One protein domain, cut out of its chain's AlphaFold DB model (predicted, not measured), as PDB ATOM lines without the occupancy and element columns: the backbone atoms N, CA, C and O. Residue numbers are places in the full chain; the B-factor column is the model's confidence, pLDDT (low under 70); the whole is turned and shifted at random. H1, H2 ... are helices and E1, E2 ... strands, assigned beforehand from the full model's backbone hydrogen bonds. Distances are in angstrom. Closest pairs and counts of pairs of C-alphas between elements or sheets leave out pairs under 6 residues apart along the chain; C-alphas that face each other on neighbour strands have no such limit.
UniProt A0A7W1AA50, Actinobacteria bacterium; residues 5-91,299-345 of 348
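AT A GLANCE: This is residues 5 to 91 and 299 to 345 of the 348 residues of a protein of Actinobacteria bacterium (UniProt A0A7W1AA50). A small head sits at one end of long helices: H2 lies between H1 and the longer H6, and near H2's far end the strand pair E1 E2 is held between H3 and H5, with H4 out at the head's far side. The last residues, 338 to 345, stick out. The printed part has 134 residues, mostly helix, in the order H1 H2 E1 H3 H4 E2 H5 H6, with a parallel sheet E1 E2. It is loose, radius of gyration of the C-alphas 17.8 A, and spans 62 by 37 by 22 A.

IN THESE COORDINATES: Find C-alpha 11 at (117.006, 138.889, 179.867), where H1 begins; it runs to residue 20, 14.7 A. H2 holds residues 25 to 45, 30.4 A, then come E1, 48 to 51, and H3, 54 to 66, 18.3 A. Next are H4, 72 to 77, E2, 85 to 87, and H5, 300 to 307. H6, 317 to 343, runs 39.3 A to C-alpha 343 at (98.483, 144.110, 152.107).

HOW THE PARTS SIT: Start at the hub, H2. It forms a helical hairpin with H1, closest C-alphas Gln 18 and Arg 28, 5.7 A. H6 touches H2 at a shallow tilt of 27 degrees, opposite ways, closest C-alphas Ala 34 and Tyr 326, 5.3 A. H3 and H2 only just touch, only at their ends, with 3 pairs of C-alphas within 8 A, the closest Leu 43 and Leu 64, 6.6 A. E1, H3 H4, E2 make a strand-helix-strand unit, parallel neighbour strands joined through helices, its crossover right-handed; look for N 51 and O 86, 3.1 A apart. The closest C-alphas of E2 and H5, Arg 86 and Pro 301, are 6.7 A apart. H4 and H3 are apart. In H1 to H5 every O i to N i+4 pair is within hydrogen-bond range; in H6, 19 of 23.

THE WHOLE: The C-alphas of Arg 76 and Arg 345, the two farthest apart, are 63.8 A apart. Residues 92 to 298 are not printed; C-alphas 91 and 299 are 7.6 A apart across this cut. Of the links printed whole, none is long. Look at the B-factor column: pLDDT is under 70 at residue 10, 18 to 24 and 332 to 345.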
ATOM      1  N   TYR A   5     126.400 150.079 182.041       94.25
ATOM      2  CA  TYR A   5     125.121 149.643 181.489       94.25
ATOM      3  C   TYR A   5     124.203 149.141 182.589       94.25
ATOM      4  O   TYR A   5     124.547 148.216 183.323       94.25
ATOM      5  N   ASP A   6     123.015 149.728 182.631       92.81
ATOM      6  CA  ASP A   6     121.888 149.173 183.353       92.81
ATOM      7  C   ASP A   6     121.262 148.040 182.536       92.81
ATOM      8  O   ASP A   6     120.757 148.248 181.426       92.81
ATOM      9  N   LEU A   7     121.362 146.822 183.069       90.56
ATOM     10  CA  LEU A   7     120.771 145.614 182.501       90.56
ATOM     11  C   LEU A   7     119.653 145.068 183.406       90.56
ATOM     12  O   LEU A   7     119.375 143.869 183.378       90.56
ATOM     13  N   TYR A   8     118.997 145.960 184.161       79.94
ATOM     14  CA  TYR A   8     117.864 145.694 185.050       79.94
ATOM     15  C   TYR A   8     116.769 144.864 184.392       79.94
ATOM     16  O   TYR A   8     116.296 143.904 184.998       79.94
ATOM     17  N   ALA A   9     116.353 145.253 183.176       71.56
ATOM     18  CA  ALA A   9     115.291 144.578 182.439       71.56
ATOM     19  C   ALA A   9     115.763 143.149 182.144       71.56
ATOM     20  O   ALA A   9     116.574 142.969 181.221       71.56
ATOM     21  N   PRO A  10     115.305 142.145 182.918       62.22
ATOM     22  CA  PRO A  10     115.929 140.846 182.926       62.22
ATOM     23  C   PRO A  10     115.863 140.268 181.526       62.22
ATOM     24  O   PRO A  10     114.816 140.277 180.872       62.22
ATOM     25  N   PHE A  11     116.968 139.670 181.096       74.44
ATOM     26  CA  PHE A  11     117.006 138.889 179.867       74.44
ATOM     27  C   PHE A  11     115.825 137.901 179.771       74.44
ATOM     28  O   PHE A  11     115.252 137.679 178.703       74.44
ATOM     29  N   PHE A  12     115.429 137.373 180.928       77.31
ATOM     30  CA  PHE A  12     114.340 136.428 181.116       77.31
ATOM     31  C   PHE A  12     112.937 137.049 181.096       77.31
ATOM     32  O   PHE A  12     112.011 136.365 180.673       77.31
ATOM     33  N   GLU A  13     112.756 138.323 181.461       76.12
ATOM     34  CA  GLU A  13     111.460 139.008 181.308       76.12
ATOM     35  C   GLU A  13     111.087 139.068 179.825       76.12
ATOM     36  O   GLU A  13     109.989 138.690 179.422       76.12
ATOM     37  N   MET A  14     112.054 139.431 178.978       77.31
ATOM     38  CA  MET A  14     111.853 139.466 177.531       77.31
ATOM     39  C   MET A  14     111.664 138.078 176.927       77.31
ATOM     40  O   MET A  14     110.963 137.952 175.924       77.31
ATOM     41  N   LEU A  15     112.241 137.032 177.523       77.25
ATOM     42  CA  LEU A  15     111.965 135.657 177.115       77.25
ATOM     43  C   LEU A  15     110.516 135.273 177.422       77.25
ATOM     44  O   LEU A  15     109.837 134.761 176.538       77.25
ATOM     45  N   THR A  16     110.033 135.563 178.632       72.56
ATOM     46  CA  THR A  16     108.640 135.315 179.034       72.56
ATOM     47  C   THR A  16     107.675 136.103 178.152       72.56
ATOM     48  O   THR A  16     106.730 135.533 177.610       72.56
ATOM     49  N   PHE A  17     107.966 137.379 177.894       72.62
ATOM     50  CA  PHE A  17     107.177 138.224 176.999       72.62
ATOM     51  C   PHE A  17     107.125 137.664 175.567       72.62
ATOM     52  O   PHE A  17     106.061 137.580 174.962       72.62
ATOM     53  N   GLN A  18     108.256 137.224 175.004       68.56
ATOM     54  CA  GLN A  18     108.288 136.632 173.656       68.56
ATOM     55  C   GLN A  18     107.768 135.183 173.614       68.56
ATOM     56  O   GLN A  18     107.428 134.691 172.539       68.56
ATOM     57  N   GLY A  19     107.718 134.488 174.750       68.00
ATOM     58  CA  GLY A  19     107.169 133.139 174.877       68.00
ATOM     59  C   GLY A  19     105.646 133.116 175.029       68.00
ATOM     60  O   GLY A  19     105.011 132.203 174.512       68.00
ATOM     61  N   GLY A  20     105.067 134.124 175.693       61.22
ATOM     62  CA  GLY A  20     103.638 134.183 176.028       61.22
ATOM     63  C   GLY A  20     102.723 134.857 174.995       61.22
ATOM     64  O   GLY A  20     101.506 134.736 175.091       61.22
ATOM     65  N   LEU A  21     103.260 135.564 173.991       57.34
ATOM     66  CA  LEU A  21     102.443 136.362 173.064       57.34
ATOM     67  C   LEU A  21     101.979 135.611 171.805       57.34
ATOM     68  O   LEU A  21     102.768 134.977 171.099       57.34
ATOM     69  N   GLY A  22     100.722 135.851 171.413       56.84
ATOM     70  CA  GLY A  22     100.102 135.409 170.151       56.84
ATOM     71  C   GLY A  22     100.623 136.079 168.863       56.84
ATOM     72  O   GLY A  22      99.904 136.123 167.870       56.84
ATOM     73  N   GLN A  23     101.843 136.632 168.854       60.22
ATOM     74  CA  GLN A  23     102.482 137.142 167.627       60.22
ATOM     75  C   GLN A  23     102.876 136.000 166.667       60.22
ATOM     76  O   GLN A  23     102.972 134.853 167.091       60.22
ATOM     77  N   PRO A  24     103.171 136.259 165.381       66.25
ATOM     78  CA  PRO A  24     103.714 135.233 164.495       66.25
ATOM     79  C   PRO A  24     105.095 134.734 164.956       66.25
ATOM     80  O   PRO A  24     105.993 135.526 165.255       66.25
ATOM     81  N   ASP A  25     105.309 133.415 164.922       76.75
ATOM     82  CA  ASP A  25     106.543 132.727 165.345       76.75
ATOM     83  C   ASP A  25     107.843 133.362 164.818       76.75
ATOM     84  O   ASP A  25     108.851 133.442 165.525       76.75
ATOM     85  N   PHE A  26     107.839 133.816 163.563       77.00
ATOM     86  CA  PHE A  26     109.010 134.409 162.919       77.00
ATOM     87  C   PHE A  26     109.409 135.760 163.530       77.00
ATOM     88  O   PHE A  26     110.598 136.010 163.745       77.00
ATOM     89  N   GLU A  27     108.437 136.626 163.820       75.00
ATOM     90  CA  GLU A  27     108.690 137.951 164.394       75.00
ATOM     91  C   GLU A  27     109.236 137.822 165.812       75.00
ATOM     92  O   GLU A  27     110.262 138.431 166.127       75.00
ATOM     93  N   ARG A  28     108.649 136.928 166.621       77.00
ATOM     94  CA  ARG A  28     109.134 136.636 167.978       77.00
ATOM     95  C   ARG A  28     110.574 136.136 167.967       77.00
ATOM     96  O   ARG A  28     111.424 136.652 168.690       77.00
ATOM     97  N   ARG A  29     110.896 135.189 167.077       82.12
ATOM     98  CA  ARG A  29     112.266 134.663 166.930       82.12
ATOM     99  C   ARG A  29     113.264 135.748 166.524       82.12
ATOM    100  O   ARG A  29     114.390 135.746 167.021       82.12
ATOM    101  N   ASN A  30     112.889 136.670 165.639       84.00
ATOM    102  CA  ASN A  30     113.777 137.760 165.232       84.00
ATOM    103  C   ASN A  30     113.945 138.823 166.318       84.00
ATOM    104  O   ASN A  30     115.073 139.251 166.557       84.00
ATOM    105  N   ASN A  31     112.868 139.197 167.012       82.19
ATOM    106  CA  ASN A  31     112.930 140.096 168.163       82.19
ATOM    107  C   ASN A  31     113.815 139.510 169.266       82.19
ATOM    108  O   ASN A  31     114.700 140.198 169.774       82.19
ATOM    109  N   TRP A  32     113.653 138.218 169.554       86.06
ATOM    110  CA  TRP A  32     114.498 137.495 170.496       86.06
ATOM    111  C   TRP A  32     115.971 137.493 170.073       86.06
ATOM    112  O   TRP A  32     116.847 137.879 170.842       86.06
ATOM    113  N   ARG A  33     116.269 137.156 168.810       88.56
ATOM    114  CA  ARG A  33     117.640 137.211 168.270       88.56
ATOM    115  C   ARG A  33     118.251 138.607 168.373       88.56
ATOM    116  O   ARG A  33     119.410 138.730 168.767       88.56
ATOM    117  N   ALA A  34     117.495 139.646 168.022       88.62
ATOM    118  CA  ALA A  34     117.941 141.029 168.139       88.62
ATOM    119  C   ALA A  34     118.239 141.390 169.601       88.62
ATOM    120  O   ALA A  34     119.264 142.006 169.885       88.62
ATOM    121  N   TYR A  35     117.391 140.955 170.532       88.62
ATOM    122  CA  TYR A  35     117.588 141.170 171.958       88.62
ATOM    123  C   TYR A  35     118.852 140.472 172.488       88.62
ATOM    124  O   TYR A  35     119.658 141.120 173.158       88.62
ATOM    125  N   CYS A  36     119.097 139.211 172.108       90.56
ATOM    126  CA  CYS A  36     120.325 138.482 172.447       90.56
ATOM    127  C   CYS A  36     121.584 139.157 171.893       90.56
ATOM    128  O   CYS A  36     122.587 139.283 172.594       90.56
ATOM    129  N   LEU A  37     121.543 139.609 170.633       92.69
ATOM    130  CA  LEU A  37     122.663 140.321 170.014       92.69
ATOM    131  C   LEU A  37     122.943 141.642 170.730       92.69
ATOM    132  O   LEU A  37     124.101 141.933 171.012       92.69
ATOM    133  N   ARG A  38     121.897 142.405 171.070       91.50
ATOM    134  CA  ARG A  38     122.026 143.637 171.851       91.50
ATOM    135  C   ARG A  38     122.680 143.361 173.201       91.50
ATOM    136  O   ARG A  38     123.676 144.000 173.509       91.50
ATOM    137  N   HIS A  39     122.180 142.381 173.957       92.38
ATOM    138  CA  HIS A  39     122.763 141.983 175.242       92.38
ATOM    139  C   HIS A  39     124.247 141.633 175.114       92.38
ATOM    140  O   HIS A  39     125.074 142.158 175.851       92.38
ATOM    141  N   ARG A  40     124.606 140.814 174.120       93.00
ATOM    142  CA  ARG A  40     126.003 140.451 173.869       93.00
ATOM    143  C   ARG A  40     126.873 141.661 173.527       93.00
ATOM    144  O   ARG A  40     127.998 141.731 174.000       93.00
ATOM    145  N   ILE A  41     126.380 142.596 172.712       92.75
ATOM    146  CA  ILE A  41     127.115 143.828 172.390       92.75
ATOM    147  C   ILE A  41     127.356 144.635 173.666       92.75
ATOM    148  O   ILE A  41     128.503 144.967 173.941       92.75
ATOM    149  N   LEU A  42     126.313 144.874 174.470       93.06
ATOM    150  CA  LEU A  42     126.421 145.625 175.725       93.06
ATOM    151  C   LEU A  42     127.429 144.973 176.683       93.06
ATOM    152  O   LEU A  42     128.320 145.649 177.190       93.06
ATOM    153  N   LEU A  43     127.360 143.650 176.854       93.62
ATOM    154  CA  LEU A  43     128.304 142.887 177.675       93.62
ATOM    155  C   LEU A  43     129.738 142.894 177.139       93.62
ATOM    156  O   LEU A  43     130.651 142.616 177.901       93.62
ATOM    157  N   LEU A  44     129.977 143.185 175.859       93.00
ATOM    158  CA  LEU A  44     131.329 143.293 175.292       93.00
ATOM    159  C   LEU A  44     131.879 144.721 175.372       93.00
ATOM    160  O   LEU A  44     133.085 144.902 175.532       93.00
ATOM    161  N   THR A  45     131.010 145.729 175.284       91.50
ATOM    162  CA  THR A  45     131.409 147.142 175.214       91.50
ATOM    163  C   THR A  45     131.316 147.884 176.546       91.50
ATOM    164  O   THR A  45     131.892 148.963 176.675       91.50
ATOM    165  N   GLY A  46     130.587 147.351 177.530       91.94
ATOM    166  CA  GLY A  46     130.371 147.998 178.828       91.94
ATOM    167  C   GLY A  46     131.585 147.889 179.737       91.94
ATOM    168  O   GLY A  46     132.198 146.825 179.788       91.94
ATOM    169  N   ARG A  47     131.929 148.967 180.455       91.62
ATOM    170  CA  ARG A  47     133.041 148.974 181.427       91.62
ATOM    171  C   ARG A  47     132.629 148.437 182.794       91.62
ATOM    172  O   ARG A  47     133.466 147.858 183.469       91.62
ATOM    173  N   ALA A  48     131.366 148.625 183.158       94.31
ATOM    174  CA  ALA A  48     130.738 148.057 184.341       94.31
ATOM    175  C   ALA A  48     129.233 147.888 184.093       94.31
ATOM    176  O   ALA A  48     128.690 148.429 183.120       94.31
ATOM    177  N   PHE A  49     128.572 147.130 184.960       95.12
ATOM    178  CA  PHE A  49     127.183 146.721 184.795       95.12
ATOM    179  C   PHE A  49     126.440 146.808 186.119       95.12
ATOM    180  O   PHE A  49     127.004 146.507 187.172       95.12
ATOM    181  N   ILE A  50     125.166 147.176 186.051       95.62
ATOM    182  CA  ILE A  50     124.269 147.089 187.200       95.62
ATOM    183  C   ILE A  50     123.103 146.158 186.892       95.62
ATOM    184  O   ILE A  50     122.610 146.106 185.761       95.62
ATOM    185  N   GLY A  51     122.709 145.399 187.909       95.00
ATOM    186  CA  GLY A  51     121.478 144.618 187.943       95.00
ATOM    187  C   GLY A  51     120.656 144.995 189.173       95.00
ATOM    188  O   GLY A  51     121.187 145.527 190.140       95.00
ATOM    189  N   ALA A  52     119.366 144.690 189.157       93.44
ATOM    190  CA  ALA A  52     118.419 145.046 190.210       93.44
ATOM    191  C   ALA A  52     118.673 144.338 191.550       93.44
ATOM    192  O   ALA A  52     118.247 144.802 192.604       93.44
ATOM    193  N   ASN A  53     119.273 143.151 191.494       93.50
ATOM    194  CA  ASN A  53     119.462 142.253 192.625       93.50
ATOM    195  C   ASN A  53     120.679 141.343 192.405       93.50
ATOM    196  O   ASN A  53     121.267 141.302 191.318       93.50
ATOM    197  N   GLU A  54     121.053 140.597 193.442       93.56
ATOM    198  CA  GLU A  54     122.212 139.700 193.416       93.56
ATOM    199  C   GLU A  54     122.070 138.588 192.370       93.56
ATOM    200  O   GLU A  54     123.037 138.268 191.681       93.56
ATOM    201  N   GLN A  55     120.870 138.031 192.182       93.31
ATOM    202  CA  GLN A  55     120.618 136.973 191.202       93.31
ATOM    203  C   GLN A  55     120.926 137.458 189.780       93.31
ATOM    204  O   GLN A  55     121.604 136.763 189.018       93.31
ATOM    205  N   GLN A  56     120.488 138.671 189.428       94.00
ATOM    206  CA  GLN A  56     120.846 139.301 188.158       94.00
ATOM    207  C   GLN A  56     122.358 139.517 188.049       94.00
ATOM    208  O   GLN A  56     122.944 139.203 187.015       94.00
ATOM    209  N   CYS A  57     123.009 139.988 189.114       95.00
ATOM    210  CA  CYS A  57     124.454 140.211 189.116       95.00
ATOM    211  C   CYS A  57     125.243 138.914 188.900       95.00
ATOM    212  O   CYS A  57     126.169 138.891 188.093       95.00
ATOM    213  N   HIS A  58     124.838 137.810 189.530       94.75
ATOM    214  CA  HIS A  58     125.441 136.496 189.303       94.75
ATOM    215  C   HIS A  58     125.269 136.024 187.852       94.75
ATOM    216  O   HIS A  58     126.223 135.528 187.248       94.75
ATOM    217  N   ALA A  59     124.090 136.226 187.254       93.69
ATOM    218  CA  ALA A  59     123.871 135.909 185.843       93.69
ATOM    219  C   ALA A  59     124.748 136.765 184.913       93.69
ATOM    220  O   ALA A  59     125.310 136.247 183.945       93.69
ATOM    221  N   LEU A  60     124.911 138.055 185.220       95.06
ATOM    222  CA  LEU A  60     125.798 138.957 184.485       95.06
ATOM    223  C   LEU A  60     127.264 138.530 184.605       95.06
ATOM    224  O   LEU A  60     127.943 138.435 183.585       95.06
ATOM    225  N   LEU A  61     127.741 138.205 185.810       95.62
ATOM    226  CA  LEU A  61     129.100 137.703 186.034       95.62
ATOM    227  C   LEU A  61     129.359 136.410 185.251       95.62
ATOM    228  O   LEU A  61     130.380 136.302 184.572       95.62
ATOM    229  N   GLY A  62     128.411 135.469 185.259       95.25
ATOM    230  CA  GLY A  62     128.497 134.251 184.450       95.25
ATOM    231  C   GLY A  62     128.567 134.540 182.945       95.25
ATOM    232  O   GLY A  62     129.398 133.971 182.236       95.25
ATOM    233  N   ALA A  63     127.747 135.471 182.449       94.88
ATOM    234  CA  ALA A  63     127.763 135.872 181.043       94.88
ATOM    235  C   ALA A  63     129.074 136.579 180.649       94.88
ATOM    236  O   ALA A  63     129.611 136.330 179.570       94.88
ATOM    237  N   LEU A  64     129.617 137.426 181.525       95.06
ATOM    238  CA  LEU A  64     130.908 138.086 181.333       95.06
ATOM    239  C   LEU A  64     132.054 137.067 181.330       95.06
ATOM    240  O   LEU A  64     132.900 137.119 180.436       95.06
ATOM    241  N   ALA A  65     132.051 136.099 182.252       94.44
ATOM    242  CA  ALA A  65     133.019 135.002 182.274       94.44
ATOM    243  C   ALA A  65     133.005 134.216 180.953       94.44
ATOM    244  O   ALA A  65     134.048 134.027 180.330       94.44
ATOM    245  N   ALA A  66     131.815 133.835 180.474       95.19
ATOM    246  CA  ALA A  66     131.644 133.093 179.224       95.19
ATOM    247  C   ALA A  66     132.093 133.879 177.976       95.19
ATOM    248  O   ALA A  66     132.456 133.287 176.960       95.19
ATOM    249  N   LEU A  67     132.077 135.213 178.040       92.81
ATOM    250  CA  LEU A  67     132.585 136.097 176.988       92.81
ATOM    251  C   LEU A  67     134.081 136.411 177.136       92.81
ATOM    252  O   LEU A  67     134.607 137.194 176.348       92.81
ATOM    253  N   GLY A  68     134.759 135.836 178.133       92.00
ATOM    254  CA  GLY A  68     136.161 136.117 178.429       92.00
ATOM    255  C   GLY A  68     136.392 137.529 178.966       92.00
ATOM    256  O   GLY A  68     137.507 138.029 178.898       92.00
ATOM    257  N   ARG A  69     135.364 138.206 179.491       92.94
ATOM    258  CA  ARG A  69     135.470 139.595 179.967       92.94
ATOM    259  C   ARG A  69     136.167 139.732 181.318       92.94
ATOM    260  O   ARG A  69     136.695 140.806 181.572       92.94
ATOM    261  N   ILE A  70     136.217 138.669 182.116       93.31
ATOM    262  CA  ILE A  70     136.856 138.640 183.439       93.31
ATOM    263  C   ILE A  70     138.282 138.091 183.295       93.31
ATOM    264  O   ILE A  70     138.466 137.031 182.691       93.31
ATOM    265  N   SER A  71     139.284 138.804 183.816       91.06
ATOM    266  CA  SER A  71     140.689 138.368 183.817       91.06
ATOM    267  C   SER A  71     141.254 138.130 185.226       91.06
ATOM    268  O   SER A  71     140.614 138.413 186.238       91.06
ATOM    269  N   LEU A  72     142.490 137.617 185.299       93.00
ATOM    270  CA  LEU A  72     143.225 137.513 186.566       93.00
ATOM    271  C   LEU A  72     143.522 138.892 187.168       93.00
ATOM    272  O   LEU A  72     143.591 139.014 188.388       93.00
ATOM    273  N   GLU A  73     143.707 139.924 186.337       91.81
ATOM    274  CA  GLU A  73     143.869 141.296 186.825       91.81
ATOM    275  C   GLU A  73     142.587 141.812 187.484       91.81
ATOM    276  O   GLU A  73     142.683 142.409 188.551       91.81
ATOM    277  N   ASP A  74     141.408 141.533 186.910       91.69
ATOM    278  CA  ASP A  74     140.126 141.911 187.525       91.69
ATOM    279  C   ASP A  74     139.969 141.275 188.916       91.69
ATOM    280  O   ASP A  74     139.609 141.963 189.865       91.69
ATOM    281  N   TYR A  75     140.302 139.987 189.067       93.00
ATOM    282  CA  TYR A  75     140.235 139.306 190.368       93.00
ATOM    283  C   TYR A  75     141.250 139.850 191.385       93.00
ATOM    284  O   TYR A  75     140.948 139.968 192.569       93.00
ATOM    285  N   ARG A  76     142.471 140.180 190.941       93.50
ATOM    286  CA  ARG A  76     143.501 140.780 191.811       93.50
ATOM    287  C   ARG A  76     143.126 142.185 192.270       93.50
ATOM    288  O   ARG A  76     143.540 142.585 193.353       93.50
ATOM    289  N   LEU A  77     142.408 142.925 191.429       91.19
ATOM    290  CA  LEU A  77     141.926 144.264 191.734       91.19
ATOM    291  C   LEU A  77     140.815 144.227 192.792       91.19
ATOM    292  O   LEU A  77     140.864 144.984 193.755       91.19
ATOM    293  N   ASP A  78     139.834 143.346 192.605       92.38
ATOM    294  CA  ASP A  78     138.715 143.146 193.523       92.38
ATOM    295  C   ASP A  78     138.245 141.680 193.439       92.38
ATOM    296  O   ASP A  78     137.615 141.287 192.450       92.38
ATOM    297  N   PRO A  79     138.495 140.858 194.476       93.19
ATOM    298  CA  PRO A  79     138.068 139.459 194.500       93.19
ATOM    299  C   PRO A  79     136.548 139.263 194.445       93.19
ATOM    300  O   PRO A  79     136.089 138.164 194.134       93.19
ATOM    301  N   THR A  80     135.764 140.304 194.743       92.69
ATOM    302  CA  THR A  80     134.297 140.290 194.636       92.69
ATOM    303  C   THR A  80     133.803 140.637 193.230       92.69
ATOM    304  O   THR A  80     132.621 140.464 192.946       92.69
ATOM    305  N   LEU A  81     134.697 141.100 192.340       94.75
ATOM    306  CA  LEU A  81     134.382 141.631 191.002       94.75
ATOM    307  C   LEU A  81     133.357 142.767 191.025       94.75
ATOM    308  O   LEU A  81     132.608 143.018 190.075       94.75
ATOM    309  N   GLY A  82     133.347 143.474 192.137       93.69
ATOM    310  CA  GLY A  82     132.447 144.545 192.443       93.69
ATOM    311  C   GLY A  82     132.674 145.827 191.670       93.69
ATOM    312  O   GLY A  82     131.740 146.580 191.409       93.69
ATOM    313  N   HIS A  83     133.909 146.063 191.246       92.69
ATOM    314  CA  HIS A  83     134.230 147.118 190.289       92.69
ATOM    315  C   HIS A  83     133.592 146.888 188.909       92.69
ATOM    316  O   HIS A  83     133.479 147.837 188.131       92.69
ATOM    317  N   LEU A  84     133.186 145.648 188.600       94.19
ATOM    318  CA  LEU A  84     132.637 145.245 187.307       94.19
ATOM    319  C   LEU A  84     131.111 145.092 187.329       94.19
ATOM    320  O   LEU A  84     130.457 145.543 186.385       94.19
ATOM    321  N   VAL A  85     130.538 144.463 188.360       95.38
ATOM    322  CA  VAL A  85     129.083 144.259 188.488       95.38
ATOM    323  C   VAL A  85     128.610 144.608 189.899       95.38
ATOM    324  O   VAL A  85     129.139 144.080 190.875       95.38
ATOM    325  N   ARG A  86     127.573 145.448 190.014       95.50
ATOM    326  CA  ARG A  86     126.913 145.763 191.295       95.50
ATOM    327  C   ARG A  86     125.408 145.574 191.229       95.50
ATOM    328  O   ARG A  86     124.776 145.873 190.217       95.50
ATOM    329  N   ALA A  87     124.842 145.134 192.350       95.44
ATOM    330  CA  ALA A  87     123.408 145.200 192.564       95.44
ATOM    331  C   ALA A  87     123.037 146.647 192.909       95.44
ATOM    332  O   ALA A  87     123.497 147.184 193.915       95.44
ATOM    333  N   VAL A  88     122.227 147.270 192.062       95.12
ATOM    334  CA  VAL A  88     121.623 148.584 192.280       95.12
ATOM    335  C   VAL A  88     120.127 148.400 192.073       95.12
ATOM    336  O   VAL A  88     119.643 148.305 190.943       95.12
ATOM    337  N   GLY A  89     119.410 148.257 193.184       91.38
ATOM    338  CA  GLY A  89     117.959 148.126 193.179       91.38
ATOM    339  C   GLY A  89     117.263 149.453 192.883       91.38
ATOM    340  O   GLY A  89     117.887 150.493 192.680       91.38
ATOM    341  N   LEU A  90     115.935 149.417 192.894       93.44
ATOM    342  CA  LEU A  90     115.113 150.627 192.883       93.44
ATOM    343  C   LEU A  90     114.748 151.006 194.319       93.44
ATOM    344  O   LEU A  90     114.487 150.119 195.143       93.44
ATOM    345  N   GLY A  91     114.739 152.312 194.581       94.31
ATOM    346  CA  GLY A  91     114.362 152.881 195.867       94.31
ATOM    347  C   GLY A  91     112.947 153.455 195.888       94.31
ATOM    348  O   GLY A  91     112.220 153.421 194.894       94.31
ATOM    349  N   VAL A 299     120.792 153.879 195.660       94.56
ATOM    350  CA  VAL A 299     121.765 154.192 194.597       94.56
ATOM    351  C   VAL A 299     123.199 154.363 195.097       94.56
ATOM    352  O   VAL A 299     124.090 154.586 194.280       94.56
ATOM    353  N   GLU A 300     123.462 154.231 196.398       94.31
ATOM    354  CA  GLU A 300     124.820 154.317 196.954       94.31
ATOM    355  C   GLU A 300     125.811 153.355 196.260       94.31
ATOM    356  O   GLU A 300     126.879 153.817 195.844       94.31
ATOM    357  N   PRO A 301     125.456 152.085 195.955       94.19
ATOM    358  CA  PRO A 301     126.369 151.189 195.241       94.19
ATOM    359  C   PRO A 301     126.702 151.654 193.815       94.19
ATOM    360  O   PRO A 301     127.727 151.261 193.257       94.19
ATOM    361  N   LEU A 302     125.860 152.495 193.199       93.94
ATOM    362  CA  LEU A 302     126.170 153.109 191.906       93.94
ATOM    363  C   LEU A 302     127.256 154.180 192.048       93.94
ATOM    364  O   LEU A 302     128.109 154.272 191.169       93.94
ATOM    365  N   ALA A 303     127.251 154.964 193.130       92.56
ATOM    366  CA  ALA A 303     128.303 155.941 193.403       92.56
ATOM    367  C   ALA A 303     129.655 155.239 193.603       92.56
ATOM    368  O   ALA A 303     130.624 155.564 192.916       92.56
ATOM    369  N   GLU A 304     129.688 154.178 194.416       90.69
ATOM    370  CA  GLU A 304     130.877 153.329 194.573       90.69
ATOM    371  C   GLU A 304     131.344 152.750 193.230       90.69
ATOM    372  O   GLU A 304     132.536 152.745 192.909       90.69
ATOM    373  N   LEU A 305     130.399 152.289 192.402       92.12
ATOM    374  CA  LEU A 305     130.705 151.767 191.076       92.12
ATOM    375  C   LEU A 305     131.225 152.847 190.128       92.12
ATOM    376  O   LEU A 305     131.951 152.504 189.202       92.12
ATOM    377  N   ILE A 306     130.874 154.123 190.292       91.94
ATOM    378  CA  ILE A 306     131.402 155.230 189.478       91.94
ATOM    379  C   ILE A 306     132.862 155.526 189.830       91.94
ATOM    380  O   ILE A 306     133.633 155.854 188.922       91.94
ATOM    381  N   ASP A 307     133.256 155.329 191.086       90.25
ATOM    382  CA  ASP A 307     134.613 155.592 191.574       90.25
ATOM    383  C   ASP A 307     135.547 154.376 191.459       90.25
ATOM    384  O   ASP A 307     136.770 154.521 191.423       90.25
ATOM    385  N   ALA A 308     134.993 153.168 191.310       89.19
ATOM    386  CA  ALA A 308     135.765 151.932 191.217       89.19
ATOM    387  C   ALA A 308     136.731 151.897 190.008       89.19
ATOM    388  O   ALA A 308     136.432 152.481 188.959       89.19
ATOM    389  N   PRO A 309     137.859 151.166 190.065       86.88
ATOM    390  CA  PRO A 309     138.779 151.075 188.934       86.88
ATOM    391  C   PRO A 309     138.116 150.433 187.703       86.88
ATOM    392  O   PRO A 309     137.157 149.672 187.807       86.88
ATOM    393  N   GLN A 310     138.591 150.779 186.504       80.19
ATOM    394  CA  GLN A 310     137.906 150.410 185.260       80.19
ATOM    395  C   GLN A 310     138.394 149.078 184.693       80.19
ATOM    396  O   GLN A 310     139.591 148.899 184.477       80.19
ATOM    397  N   SER A 311     137.455 148.202 184.331       79.81
ATOM    398  CA  SER A 311     137.755 146.974 183.595       79.81
ATOM    399  C   SER A 311     137.993 147.213 182.103       79.81
ATOM    400  O   SER A 311     137.553 148.203 181.501       79.81
ATOM    401  N   ARG A 312     138.670 146.243 181.482       81.62
ATOM    402  CA  ARG A 312     138.884 146.190 180.031       81.62
ATOM    403  C   ARG A 312     137.563 146.079 179.277       81.62
ATOM    404  O   ARG A 312     136.615 145.473 179.770       81.62
ATOM    405  N   VAL A 313     137.530 146.596 178.053       84.00
ATOM    406  CA  VAL A 313     136.417 146.419 177.108       84.00
ATOM    407  C   VAL A 313     136.932 145.817 175.818       84.00
ATOM    408  O   VAL A 313     138.071 146.071 175.424       84.00
ATOM    409  N   GLU A 314     136.078 145.061 175.140       80.81
ATOM    410  CA  GLU A 314     136.381 144.603 173.791       80.81
ATOM    411  C   GLU A 314     136.193 145.753 172.798       80.81
ATOM    412  O   GLU A 314     135.301 146.596 172.933       80.81
ATOM    413  N   SER A 315     137.038 145.794 171.771       75.94
ATOM    414  CA  SER A 315     136.930 146.764 170.679       75.94
ATOM    415  C   SER A 315     137.335 146.129 169.347       75.94
ATOM    416  O   SER A 315     138.100 145.169 169.312       75.94
ATOM    417  N   GLY A 316     136.801 146.637 168.230       85.62
ATOM    418  CA  GLY A 316     137.251 146.248 166.887       85.62
ATOM    419  C   GLY A 316     136.208 145.542 166.014       85.62
ATOM    420  O   GLY A 316     135.003 145.787 166.110       85.62
ATOM    421  N   ALA A 317     136.688 144.700 165.092       81.19
ATOM    422  CA  ALA A 317     135.891 144.134 163.998       81.19
ATOM    423  C   ALA A 317     134.753 143.210 164.470       81.19
ATOM    424  O   ALA A 317     133.666 143.229 163.888       81.19
ATOM    425  N   ALA A 318     134.960 142.453 165.554       83.50
ATOM    426  CA  ALA A 318     133.956 141.530 166.088       83.50
ATOM    427  C   ALA A 318     132.674 142.254 166.543       83.50
ATOM    428  O   ALA A 318     131.564 141.803 166.255       83.50
ATOM    429  N   ILE A 319     132.811 143.422 167.181       89.69
ATOM    430  CA  ILE A 319     131.668 144.243 167.606       89.69
ATOM    431  C   ILE A 319     130.932 144.825 166.398       89.69
ATOM    432  O   ILE A 319     129.702 144.807 166.374       89.69
ATOM    433  N   ARG A 320     131.652 145.272 165.357       89.00
ATOM    434  CA  ARG A 320     131.029 145.773 164.115       89.00
ATOM    435  C   ARG A 320     130.176 144.698 163.440       89.00
ATOM    436  O   ARG A 320     129.063 144.988 163.005       89.00
ATOM    437  N   LEU A 321     130.657 143.455 163.408       90.44
ATOM    438  CA  LEU A 321     129.896 142.328 162.866       90.44
ATOM    439  C   LEU A 321     128.631 142.042 163.691       90.44
ATOM    440  O   LEU A 321     127.560 141.827 163.121       90.44
ATOM    441  N   LEU A 322     128.724 142.060 165.025       92.19
ATOM    442  CA  LEU A 322     127.555 141.894 165.895       92.19
ATOM    443  C   LEU A 322     126.535 143.024 165.701       92.19
ATOM    444  O   LEU A 322     125.340 142.745 165.605       92.19
ATOM    445  N   ALA A 323     126.995 144.271 165.576       90.06
ATOM    446  CA  ALA A 323     126.142 145.426 165.317       90.06
ATOM    447  C   ALA A 323     125.418 145.320 163.964       90.06
ATOM    448  O   ALA A 323     124.217 145.575 163.891       90.06
ATOM    449  N   LEU A 324     126.105 144.858 162.912       90.88
ATOM    450  CA  LEU A 324     125.484 144.601 161.609       90.88
ATOM    451  C   LEU A 324     124.408 143.509 161.706       90.88
ATOM    452  O   LEU A 324     123.296 143.685 161.213       90.88
ATOM    453  N   ARG A 325     124.704 142.398 162.393       91.56
ATOM    454  CA  ARG A 325     123.728 141.319 162.627       91.56
ATOM    455  C   ARG A 325     122.511 141.814 163.407       91.56
ATOM    456  O   ARG A 325     121.390 141.416 163.095       91.56
ATOM    457  N   TYR A 326     122.721 142.680 164.397       91.38
ATOM    458  CA  TYR A 326     121.646 143.309 165.157       91.38
ATOM    459  C   TYR A 326     120.772 144.203 164.263       91.38
ATOM    460  O   TYR A 326     119.547 144.060 164.269       91.38
ATOM    461  N   ALA A 327     121.387 145.064 163.446       87.31
ATOM    462  CA  ALA A 327     120.679 145.936 162.510       87.31
ATOM    463  C   ALA A 327     119.841 145.135 161.500       87.31
ATOM    464  O   ALA A 327     118.674 145.455 161.280       87.31
ATOM    465  N   LEU A 328     120.390 144.043 160.955       87.12
ATOM    466  CA  LEU A 328     119.666 143.138 160.060       87.12
ATOM    467  C   LEU A 328     118.478 142.463 160.757       87.12
ATOM    468  O   LEU A 328     117.381 142.437 160.202       87.12
ATOM    469  N   ALA A 329     118.660 141.960 161.983       84.75
ATOM    470  CA  ALA A 329     117.579 141.336 162.746       84.75
ATOM    471  C   ALA A 329     116.420 142.316 163.019       84.75
ATOM    472  O   ALA A 329     115.256 141.938 162.905       84.75
ATOM    473  N   ARG A 330     116.727 143.590 163.307       79.44
ATOM    474  CA  ARG A 330     115.726 144.661 163.480       79.44
ATOM    475  C   ARG A 330     115.068 145.076 162.159       79.44
ATOM    476  O   ARG A 330     113.850 145.231 162.112       79.44
ATOM    477  N   GLY A 331     115.846 145.226 161.086       72.19
ATOM    478  CA  GLY A 331     115.358 145.640 159.765       72.19
ATOM    479  C   GLY A 331     114.461 144.602 159.081       72.19
ATOM    480  O   GLY A 331     113.465 144.957 158.446       72.19
ATOM    481  N   LEU A 332     114.747 143.311 159.262       61.53
ATOM    482  CA  LEU A 332     113.880 142.217 158.803       61.53
ATOM    483  C   LEU A 332     112.534 142.179 159.546       61.53
ATOM    484  O   LEU A 332     111.531 141.795 158.947       61.53
ATOM    485  N   GLY A 333     112.490 142.613 160.810       57.34
ATOM    486  CA  GLY A 333     111.236 142.823 161.544       57.34
ATOM    487  C   GLY A 333     110.432 144.015 161.010       57.34
ATOM    488  O   GLY A 333     109.238 143.898 160.751       57.34
ATOM    489  N   ALA A 334     111.091 145.152 160.764       55.59
ATOM    490  CA  ALA A 334     110.427 146.389 160.336       55.59
ATOM    491  C   ALA A 334     109.885 146.347 158.889       55.59
ATOM    492  O   ALA A 334     108.791 146.840 158.620       55.59
ATOM    493  N   SER A 335     110.625 145.735 157.957       53.66
ATOM    494  CA  SER A 335     110.304 145.709 156.513       53.66
ATOM    495  C   SER A 335     109.184 144.736 156.107       53.66
ATOM    496  O   SER A 335     108.715 144.769 154.962       53.66
ATOM    497  N   ARG A 336     108.747 143.853 157.016       50.56
ATOM    498  CA  ARG A 336     107.567 142.992 156.824       50.56
ATOM    499  C   ARG A 336     106.300 143.585 157.430       50.56
ATOM    500  O   ARG A 336     105.259 143.457 156.798       50.56
ATOM    501  N   LEU A 337     106.393 144.306 158.550       47.16
ATOM    502  CA  LEU A 337     105.265 145.062 159.113       47.16
ATOM    503  C   LEU A 337     104.722 146.091 158.112       47.16
ATOM    504  O   LEU A 337     103.514 146.219 157.952       47.16
ATOM    505  N   THR A 338     105.604 146.747 157.351       46.12
ATOM    506  CA  THR A 338     105.211 147.655 156.258       46.12
ATOM    507  C   THR A 338     104.521 146.928 155.100       46.12
ATOM    508  O   THR A 338     103.589 147.468 154.516       46.12
ATOM    509  N   ARG A 339     104.927 145.691 154.777       45.84
ATOM    510  CA  ARG A 339     104.300 144.882 153.713       45.84
ATOM    511  C   ARG A 339     102.961 144.271 154.129       45.84
ATOM    512  O   ARG A 339     102.051 144.229 153.313       45.84
ATOM    513  N   LEU A 340     102.822 143.846 155.383       44.38
ATOM    514  CA  LEU A 340     101.555 143.373 155.949       44.38
ATOM    515  C   LEU A 340     100.551 144.523 156.110       44.38
ATOM    516  O   LEU A 340      99.397 144.370 155.727       44.38
ATOM    517  N   ALA A 341     100.995 145.702 156.562       44.06
ATOM    518  CA  ALA A 341     100.154 146.900 156.617       44.06
ATOM    519  C   ALA A 341      99.721 147.393 155.220       44.06
ATOM    520  O   ALA A 341      98.610 147.894 155.064       44.06
ATOM    521  N   ALA A 342     100.562 147.210 154.196       45.47
ATOM    522  CA  ALA A 342     100.215 147.513 152.805       45.47
ATOM    523  C   ALA A 342      99.287 146.460 152.162       45.47
ATOM    524  O   ALA A 342      98.534 146.795 151.253       45.47
ATOM    525  N   GLY A 343      99.302 145.210 152.637       42.22
ATOM    526  CA  GLY A 343      98.483 144.110 152.107       42.22
ATOM    527  C   GLY A 343      97.033 144.064 152.607       42.22
ATOM    528  O   GLY A 343      96.221 143.366 152.014       42.22
ATOM    529  N   VAL A 344      96.681 144.812 153.662       44.69
ATOM    530  CA  VAL A 344      95.299 144.896 154.194       44.69
ATOM    531  C   VAL A 344      94.454 145.960 153.466       44.69
ATOM    532  O   VAL A 344      93.244 146.031 153.645       44.69
ATOM    533  N   ARG A 345      95.053 146.757 152.570       42.12
ATOM    534  CA  ARG A 345      94.336 147.674 151.663       42.12
ATOM    535  C   ARG A 345      94.415 147.201 150.213       42.12
ATOM    536  O   ARG A 345      94.943 147.904 149.361       42.12
TER     537      ARG A 345